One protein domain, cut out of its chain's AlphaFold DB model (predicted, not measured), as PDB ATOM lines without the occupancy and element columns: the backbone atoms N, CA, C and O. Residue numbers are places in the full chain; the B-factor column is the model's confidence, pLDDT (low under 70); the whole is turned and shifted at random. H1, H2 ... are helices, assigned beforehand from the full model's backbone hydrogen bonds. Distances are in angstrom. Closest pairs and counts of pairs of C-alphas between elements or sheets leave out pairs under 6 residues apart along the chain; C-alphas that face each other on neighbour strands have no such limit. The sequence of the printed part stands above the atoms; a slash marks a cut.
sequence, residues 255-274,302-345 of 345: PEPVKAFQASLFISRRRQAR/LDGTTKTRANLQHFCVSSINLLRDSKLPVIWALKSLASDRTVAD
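This is residues 255 to 274 and 302 to 345 of the 345 residues of an uncharacterized protein of Xylaria flabelliformis (UniProt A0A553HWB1). Two helices, H1 and then H2, pack on each other at a steep angle, and a long tail, residues 326 to 345, folds back past them. The tail's end, residues 340 to 345, sticks out, as does the turn at residues 322 to 327, of which 322 to 325 belong to H2. The 64 printed residues, all helix by class with no named strand, are only just loose, close to compact, with a radius of gyration of the C-alphas of 12.9 A and spans of 44 by 28 by 22 A.

H1, residues 257 to 271, begins at C-alpha 257 (308.915, 320.224, 191.528) and is 21.0 A long from first to last C-alpha. H2, residues 309 to 325, is 24.0 A long and ends at C-alpha 325 (307.336, 324.449, 207.185).

H1 and H2 touch, their closest C-alphas being those of Ser 268 and His 314, 5.2 A apart. They run opposite ways at a steep tilt of 54 degrees. In both, every O i to N i+4 pair is within hydrogen-bond range.

The C-alphas farthest apart, of Ser 326 and Asp 345, are 44.5 A apart. Residues 275 to 301 are not printed, and C-alphas 274 and 302 are 22.1 A apart across this cut. Residues 272 to 274 and 336 to 345 have pLDDT under 70.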
ATOM      1  N   PRO A 255     311.183 319.599 185.521       72.31
ATOM      2  CA  PRO A 255     311.260 318.453 186.403       72.31
ATOM      3  C   PRO A 255     310.211 318.541 187.504       72.31
ATOM      4  O   PRO A 255     309.897 319.627 187.990       72.31
ATOM      5  N   GLU A 256     309.732 317.378 187.950       79.75
ATOM      6  CA  GLU A 256     308.733 317.289 189.012       79.75
ATOM      7  C   GLU A 256     309.170 318.124 190.238       79.75
ATOM      8  O   GLU A 256     310.192 317.802 190.865       79.75
ATOM      9  N   PRO A 257     308.431 319.195 190.601       79.81
ATOM     10  CA  PRO A 257     308.915 320.224 191.528       79.81
ATOM     11  C   PRO A 257     309.301 319.691 192.907       79.81
ATOM     12  O   PRO A 257     310.233 320.192 193.542       79.81
ATOM     13  N   VAL A 258     308.598 318.652 193.368       83.44
ATOM     14  CA  VAL A 258     308.848 318.001 194.658       83.44
ATOM     15  C   VAL A 258     310.124 317.163 194.607       83.44
ATOM     16  O   VAL A 258     310.948 317.259 195.518       83.44
ATOM     17  N   LYS A 259     310.343 316.399 193.529       83.62
ATOM     18  CA  LYS A 259     311.563 315.597 193.349       83.62
ATOM     19  C   LYS A 259     312.790 316.487 193.164       83.62
ATOM     20  O   LYS A 259     313.814 316.250 193.803       83.62
ATOM     21  N   ALA A 260     312.680 317.546 192.358       84.94
ATOM     22  CA  ALA A 260     313.755 318.521 192.165       84.94
ATOM     23  C   ALA A 260     314.143 319.210 193.486       84.94
ATOM     24  O   ALA A 260     315.331 319.378 193.780       84.94
ATOM     25  N   PHE A 261     313.150 319.546 194.316       87.12
ATOM     26  CA  PHE A 261     313.372 320.097 195.649       87.12
ATOM     27  C   PHE A 261     314.050 319.102 196.592       87.12
ATOM     28  O   PHE A 261     315.087 319.431 197.169       87.12
ATOM     29  N   GLN A 262     313.526 317.879 196.719       86.00
ATOM     30  CA  GLN A 262     314.111 316.843 197.578       86.00
ATOM     31  C   GLN A 262     315.566 316.549 197.204       86.00
ATOM     32  O   GLN A 262     316.434 316.471 198.076       86.00
ATOM     33  N   ALA A 263     315.853 316.447 195.907       85.06
ATOM     34  CA  ALA A 263     317.195 316.165 195.432       85.06
ATOM     35  C   ALA A 263     318.152 317.354 195.663       85.06
ATOM     36  O   ALA A 263     319.292 317.161 196.096       85.06
ATOM     37  N   SER A 264     317.677 318.589 195.474       85.50
ATOM     38  CA  SER A 264     318.440 319.805 195.797       85.50
ATOM     39  C   SER A 264     318.705 319.940 197.302       85.50
ATOM     40  O   SER A 264     319.816 320.293 197.697       85.50
ATOM     41  N   LEU A 265     317.729 319.600 198.152       85.69
ATOM     42  CA  LEU A 265     317.853 319.588 199.615       85.69
ATOM     43  C   LEU A 265     318.873 318.550 200.084       85.69
ATOM     44  O   LEU A 265     319.730 318.858 200.914       85.69
ATOM     45  N   PHE A 266     318.827 317.345 199.516       83.81
ATOM     46  CA  PHE A 266     319.784 316.286 199.817       83.81
ATOM     47  C   PHE A 266     321.222 316.697 199.470       83.81
ATOM     48  O   PHE A 266     322.133 316.564 200.290       83.81
ATOM     49  N   ILE A 267     321.435 317.263 198.278       82.06
ATOM     50  CA  ILE A 267     322.762 317.730 197.849       82.06
ATOM     51  C   ILE A 267     323.249 318.901 198.691       82.06
ATOM     52  O   ILE A 267     324.421 318.936 199.070       82.06
ATOM     53  N   SER A 268     322.360 319.846 198.979       80.69
ATOM     54  CA  SER A 268     322.644 321.001 199.819       80.69
ATOM     55  C   SER A 268     323.167 320.564 201.194       80.69
ATOM     56  O   SER A 268     324.270 320.955 201.582       80.69
ATOM     57  N   ARG A 269     322.463 319.637 201.862       79.25
ATOM     58  CA  ARG A 269     322.878 319.053 203.151       79.25
ATOM     59  C   ARG A 269     324.212 318.307 203.058       79.25
ATOM     60  O   ARG A 269     325.055 318.446 203.936       79.25
ATOM     61  N   ARG A 270     324.459 317.570 201.968       75.19
ATOM     62  CA  ARG A 270     325.731 316.849 201.758       75.19
ATOM     63  C   ARG A 270     326.929 317.788 201.563       75.19
ATOM     64  O   ARG A 270     328.049 317.433 201.918       75.19
ATOM     65  N   ARG A 271     326.714 318.978 200.993       71.56
ATOM     66  CA  ARG A 271     327.768 319.973 200.721       71.56
ATOM     67  C   ARG A 271     328.081 320.886 201.914       71.56
ATOM     68  O   ARG A 271     329.125 321.530 201.891       71.56
ATOM     69  N   GLN A 272     327.247 320.905 202.961       64.19
ATOM     70  CA  GLN A 272     327.472 321.699 204.182       64.19
ATOM     71  C   GLN A 272     328.707 321.278 204.999       64.19
ATOM     72  O   GLN A 272     329.143 322.033 205.862       64.19
ATOM     73  N   ALA A 273     329.311 320.117 204.729       51.47
ATOM     74  CA  ALA A 273     330.393 319.554 205.541       51.47
ATOM     75  C   ALA A 273     331.743 320.312 205.485       51.47
ATOM     76  O   ALA A 273     332.733 319.827 206.028       51.47
ATOM     77  N   ARG A 274     331.831 321.483 204.837       56.81
ATOM     78  CA  ARG A 274     333.049 322.311 204.837       56.81
ATOM     79  C   ARG A 274     332.724 323.769 205.174       56.81
ATOM     80  O   ARG A 274     332.227 324.479 204.298       56.81
ATOM     81  N   LEU A 302     319.769 337.219 192.638       83.88
ATOM     82  CA  LEU A 302     320.977 336.897 193.388       83.88
ATOM     83  C   LEU A 302     321.994 336.239 192.461       83.88
ATOM     84  O   LEU A 302     321.920 335.038 192.203       83.88
ATOM     85  N   ASP A 303     322.968 337.023 192.012       80.94
ATOM     86  CA  ASP A 303     324.055 336.519 191.180       80.94
ATOM     87  C   ASP A 303     325.217 336.015 192.036       80.94
ATOM     88  O   ASP A 303     325.675 336.659 192.984       80.94
ATOM     89  N   GLY A 304     325.702 334.822 191.699       75.38
ATOM     90  CA  GLY A 304     326.776 334.144 192.409       75.38
ATOM     91  C   GLY A 304     327.954 333.802 191.517       75.38
ATOM     92  O   GLY A 304     327.799 333.504 190.339       75.38
ATOM     93  N   THR A 305     329.144 333.741 192.111       78.94
ATOM     94  CA  THR A 305     330.299 333.111 191.466       78.94
ATOM     95  C   THR A 305     330.221 331.592 191.625       78.94
ATOM     96  O   THR A 305     329.525 331.072 192.502       78.94
ATOM     97  N   THR A 306     331.000 330.844 190.842       74.19
ATOM     98  CA  THR A 306     331.119 329.378 190.990       74.19
ATOM     99  C   THR A 306     331.472 328.952 192.421       74.19
ATOM    100  O   THR A 306     331.028 327.899 192.876       74.19
ATOM    101  N   LYS A 307     332.200 329.805 193.156       72.19
ATOM    102  CA  LYS A 307     332.597 329.598 194.556       72.19
ATOM    103  C   LYS A 307     331.451 329.824 195.552       72.19
ATOM    104  O   LYS A 307     331.401 329.136 196.564       72.19
ATOM    105  N   THR A 308     330.523 330.748 195.279       75.56
ATOM    106  CA  THR A 308     329.368 331.037 196.157       75.56
ATOM    107  C   THR A 308     328.109 330.254 195.782       75.56
ATOM    108  O   THR A 308     327.160 330.212 196.568       75.56
ATOM    109  N   ARG A 309     328.116 329.570 194.629       76.75
ATOM    110  CA  ARG A 309     327.005 328.760 194.102       76.75
ATOM    111  C   ARG A 309     326.416 327.794 195.130       76.75
ATOM    112  O   ARG A 309     325.200 327.719 195.250       76.75
ATOM    113  N   ALA A 310     327.250 327.070 195.878       77.50
ATOM    114  CA  ALA A 310     326.769 326.101 196.866       77.50
ATOM    115  C   ALA A 310     326.030 326.772 198.038       77.50
ATOM    116  O   ALA A 310     324.982 326.286 198.451       77.50
ATOM    117  N   ASN A 311     326.532 327.912 198.520       77.88
ATOM    118  CA  ASN A 311     325.916 328.663 199.617       77.88
ATOM    119  C   ASN A 311     324.606 329.330 199.183       77.88
ATOM    120  O   ASN A 311     323.644 329.333 199.944       77.88
ATOM    121  N   LEU A 312     324.553 329.852 197.953       81.31
ATOM    122  CA  LEU A 312     323.330 330.413 197.370       81.31
ATOM    123  C   LEU A 312     322.265 329.334 197.163       81.31
ATOM    124  O   LEU A 312     321.131 329.508 197.592       81.31
ATOM    125  N   GLN A 313     322.639 328.190 196.581       83.38
ATOM    126  CA  GLN A 313     321.731 327.050 196.431       83.38
ATOM    127  C   GLN A 313     321.215 326.568 197.787       83.38
ATOM    128  O   GLN A 313     320.021 326.318 197.929       83.38
ATOM    129  N   HIS A 314     322.099 326.477 198.785       84.38
ATOM    130  CA  HIS A 314     321.705 326.121 200.138       84.38
ATOM    131  C   HIS A 314     320.698 327.118 200.704       84.38
ATOM    132  O   HIS A 314     319.634 326.703 201.145       84.38
ATOM    133  N   PHE A 315     320.998 328.416 200.647       84.81
ATOM    134  CA  PHE A 315     320.087 329.462 201.102       84.81
ATOM    135  C   PHE A 315     318.717 329.362 200.424       84.81
ATOM    136  O   PHE A 315     317.724 329.244 201.129       84.81
ATOM    137  N   CYS A 316     318.650 329.308 199.089       87.25
ATOM    138  CA  CYS A 316     317.378 329.219 198.365       87.25
ATOM    139  C   CYS A 316     316.564 327.981 198.769       87.25
ATOM    140  O   CYS A 316     315.366 328.082 199.029       87.25
ATOM    141  N   VAL A 317     317.206 326.814 198.864       88.94
ATOM    142  CA  VAL A 317     316.529 325.565 199.244       88.94
ATOM    143  C   VAL A 317     316.091 325.593 200.713       88.94
ATOM    144  O   VAL A 317     314.989 325.145 201.027       88.94
ATOM    145  N   SER A 318     316.900 326.158 201.611       87.56
ATOM    146  CA  SER A 318     316.537 326.360 203.017       87.56
ATOM    147  C   SER A 318     315.390 327.352 203.185       87.56
ATOM    148  O   SER A 318     314.508 327.097 203.998       87.56
ATOM    149  N   SER A 319     315.355 328.436 202.407       88.38
ATOM    150  CA  SER A 319     314.250 329.400 202.407       88.38
ATOM    151  C   SER A 319     312.949 328.748 201.950       88.38
ATOM    152  O   SER A 319     311.932 328.908 202.616       88.38
ATOM    153  N   ILE A 320     312.980 327.954 200.873       90.56
ATOM    154  CA  ILE A 320     311.806 327.189 200.425       90.56
ATOM    155  C   ILE A 320     311.347 326.224 201.527       90.56
ATOM    156  O   ILE A 320     310.156 326.167 201.824       90.56
ATOM    157  N   ASN A 321     312.278 325.500 202.166       90.31
ATOM    158  CA  ASN A 321     311.944 324.582 203.257       90.31
ATOM    159  C   ASN A 321     311.294 325.316 204.438       90.31
ATOM    160  O   ASN A 321     310.240 324.904 204.899       90.31
ATOM    161  N   LEU A 322     311.880 326.435 204.873       90.69
ATOM    162  CA  LEU A 322     311.383 327.242 205.988       90.69
ATOM    163  C   LEU A 322     309.984 327.807 205.714       90.69
ATOM    164  O   LEU A 322     309.105 327.735 206.572       90.69
ATOM    165  N   LEU A 323     309.767 328.366 204.522       91.00
ATOM    166  CA  LEU A 323     308.475 328.936 204.138       91.00
ATOM    167  C   LEU A 323     307.393 327.851 204.038       91.00
ATOM    168  O   LEU A 323     306.261 328.069 204.470       91.00
ATOM    169  N   ARG A 324     307.757 326.660 203.543       89.62
ATOM    170  CA  ARG A 324     306.866 325.496 203.502       89.62
ATOM    171  C   ARG A 324     306.529 324.980 204.902       89.62
ATOM    172  O   ARG A 324     305.354 324.747 205.178       89.62
ATOM    173  N   ASP A 325     307.524 324.847 205.780       91.88
ATOM    174  CA  ASP A 325     307.336 324.449 207.185       91.88
ATOM    175  C   ASP A 325     306.430 325.455 207.923       91.88
ATOM    176  O   ASP A 325     305.626 325.080 208.774       91.88
ATOM    177  N   SER A 326     306.484 326.726 207.514       92.00
ATOM    178  CA  SER A 326     305.639 327.818 208.021       92.00
ATOM    179  C   SER A 326     304.237 327.883 207.392       92.00
ATOM    180  O   SER A 326     303.484 328.808 207.688       92.00
ATOM    181  N   LYS A 327     303.862 326.924 206.531       89.81
ATOM    182  CA  LYS A 327     302.578 326.872 205.796       89.81
ATOM    183  C   LYS A 327     302.289 328.099 204.916       89.81
ATOM    184  O   LYS A 327     301.128 328.389 204.626       89.81
ATOM    185  N   LEU A 328     303.323 328.812 204.471       87.12
ATOM    186  CA  LEU A 328     303.159 329.916 203.530       87.12
ATOM    187  C   LEU A 328     303.088 329.377 202.090       87.12
ATOM    188  O   LEU A 328     303.833 328.450 201.758       87.12
ATOM    189  N   PRO A 329     302.221 329.927 201.214       85.81
ATOM    190  CA  PRO A 329     302.218 329.575 199.797       85.81
ATOM    191  C   PRO A 329     303.538 329.994 199.143       85.81
ATOM    192  O   PRO A 329     303.915 331.163 199.187       85.81
ATOM    193  N   VAL A 330     304.240 329.047 198.522       87.12
ATOM    194  CA  VAL A 330     305.508 329.299 197.826       87.12
ATOM    195  C   VAL A 330     305.449 328.668 196.449       87.12
ATOM    196  O   VAL A 330     305.059 327.513 196.310       87.12
ATOM    197  N   ILE A 331     305.890 329.420 195.445       85.25
ATOM    198  CA  ILE A 331     306.143 328.918 194.098       85.25
ATOM    199  C   ILE A 331     307.658 328.844 193.925       85.25
ATOM    200  O   ILE A 331     308.369 329.801 194.234       85.25
ATOM    201  N   TRP A 332     308.161 327.708 193.450       87.75
ATOM    202  CA  TRP A 332     309.584 327.521 193.190       87.75
ATOM    203  C   TRP A 332     309.813 326.762 191.889       87.75
ATOM    204  O   TRP A 332     309.031 325.894 191.507       87.75
ATOM    205  N   ALA A 333     310.938 327.058 191.246       85.25
ATOM    206  CA  ALA A 333     311.463 326.307 190.117       85.25
ATOM    207  C   ALA A 333     312.939 326.005 190.399       85.25
ATOM    208  O   ALA A 333     313.732 326.915 190.642       85.25
ATOM    209  N   LEU A 334     313.303 324.723 190.427       83.69
ATOM    210  CA  LEU A 334     314.660 324.263 190.730       83.69
ATOM    211  C   LEU A 334     315.188 323.411 189.577       83.69
ATOM    212  O   LEU A 334     314.448 322.630 188.981       83.69
ATOM    213  N   LYS A 335     316.484 323.540 189.277       77.44
ATOM    214  CA  LYS A 335     317.139 322.748 188.227       77.44
ATOM    215  C   LYS A 335     317.161 321.266 188.626       77.44
ATOM    216  O   LYS A 335     317.555 320.933 189.743       77.44
ATOM    217  N   SER A 336     316.784 320.377 187.706       66.69
ATOM    218  CA  SER A 336     316.935 318.932 187.901       66.69
ATOM    219  C   SER A 336     318.387 318.500 187.783       66.69
ATOM    220  O   SER A 336     319.148 319.006 186.962       66.69
ATOM    221  N   LEU A 337     318.762 317.514 188.590       61.12
ATOM    222  CA  LEU A 337     320.090 316.903 188.571       61.12
ATOM    223  C   LEU A 337     320.313 315.973 187.382       61.12
ATOM    224  O   LEU A 337     321.440 315.537 187.166       61.12
ATOM    225  N   ALA A 338     319.262 315.674 186.622       51.19
ATOM    226  CA  ALA A 338     319.346 314.768 185.489       51.19
ATOM    227  C   ALA A 338     319.964 315.402 184.228       51.19
ATOM    228  O   ALA A 338     320.341 314.652 183.337       51.19
ATOM    229  N   SER A 339     320.112 316.736 184.132       48.88
ATOM    230  CA  SER A 339     320.500 317.382 182.859       48.88
ATOM    231  C   SER A 339     321.893 318.022 182.790       48.88
ATOM    232  O   SER A 339     322.248 318.543 181.742       48.88
ATOM    233  N   ASP A 340     322.744 317.950 183.823       42.28
ATOM    234  CA  ASP A 340     324.120 318.507 183.752       42.28
ATOM    235  C   ASP A 340     325.166 317.522 183.167       42.28
ATOM    236  O   ASP A 340     326.353 317.613 183.478       42.28
ATOM    237  N   ARG A 341     324.749 316.566 182.317       40.97
ATOM    238  CA  ARG A 341     325.655 315.657 181.572       40.97
ATOM    239  C   ARG A 341     325.649 315.825 180.048       40.97
ATOM    240  O   ARG A 341     326.278 315.039 179.354       40.97
ATOM    241  N   THR A 342     325.029 316.872 179.533       42.62
ATOM    242  CA  THR A 342     325.107 317.266 178.119       42.62
ATOM    243  C   THR A 342     325.204 318.787 178.138       42.62
ATOM    244  O   THR A 342     324.248 319.436 178.543       42.62
ATOM    245  N   VAL A 343     326.375 319.405 177.986       35.28
ATOM    246  CA  VAL A 343     327.058 319.633 176.707       35.28
ATOM    247  C   VAL A 343     328.572 319.686 176.955       35.28
ATOM    248  O   VAL A 343     329.062 320.573 177.653       35.28
ATOM    249  N   ALA A 344     329.292 318.720 176.394       31.17
ATOM    250  CA  ALA A 344     330.634 318.931 175.880       31.17
ATOM    251  C   ALA A 344     330.497 318.746 174.369       31.17
ATOM    252  O   ALA A 344     330.263 317.624 173.932       31.17
ATOM    253  N   ASP A 345     330.541 319.861 173.651       32.50
ATOM    254  CA  ASP A 345     331.016 319.992 172.276       32.50
ATOM    255  C   ASP A 345     331.771 321.324 172.216       32.50
ATOM    256  O   ASP A 345     331.207 322.339 172.701       32.50
TER     257      ASP A 345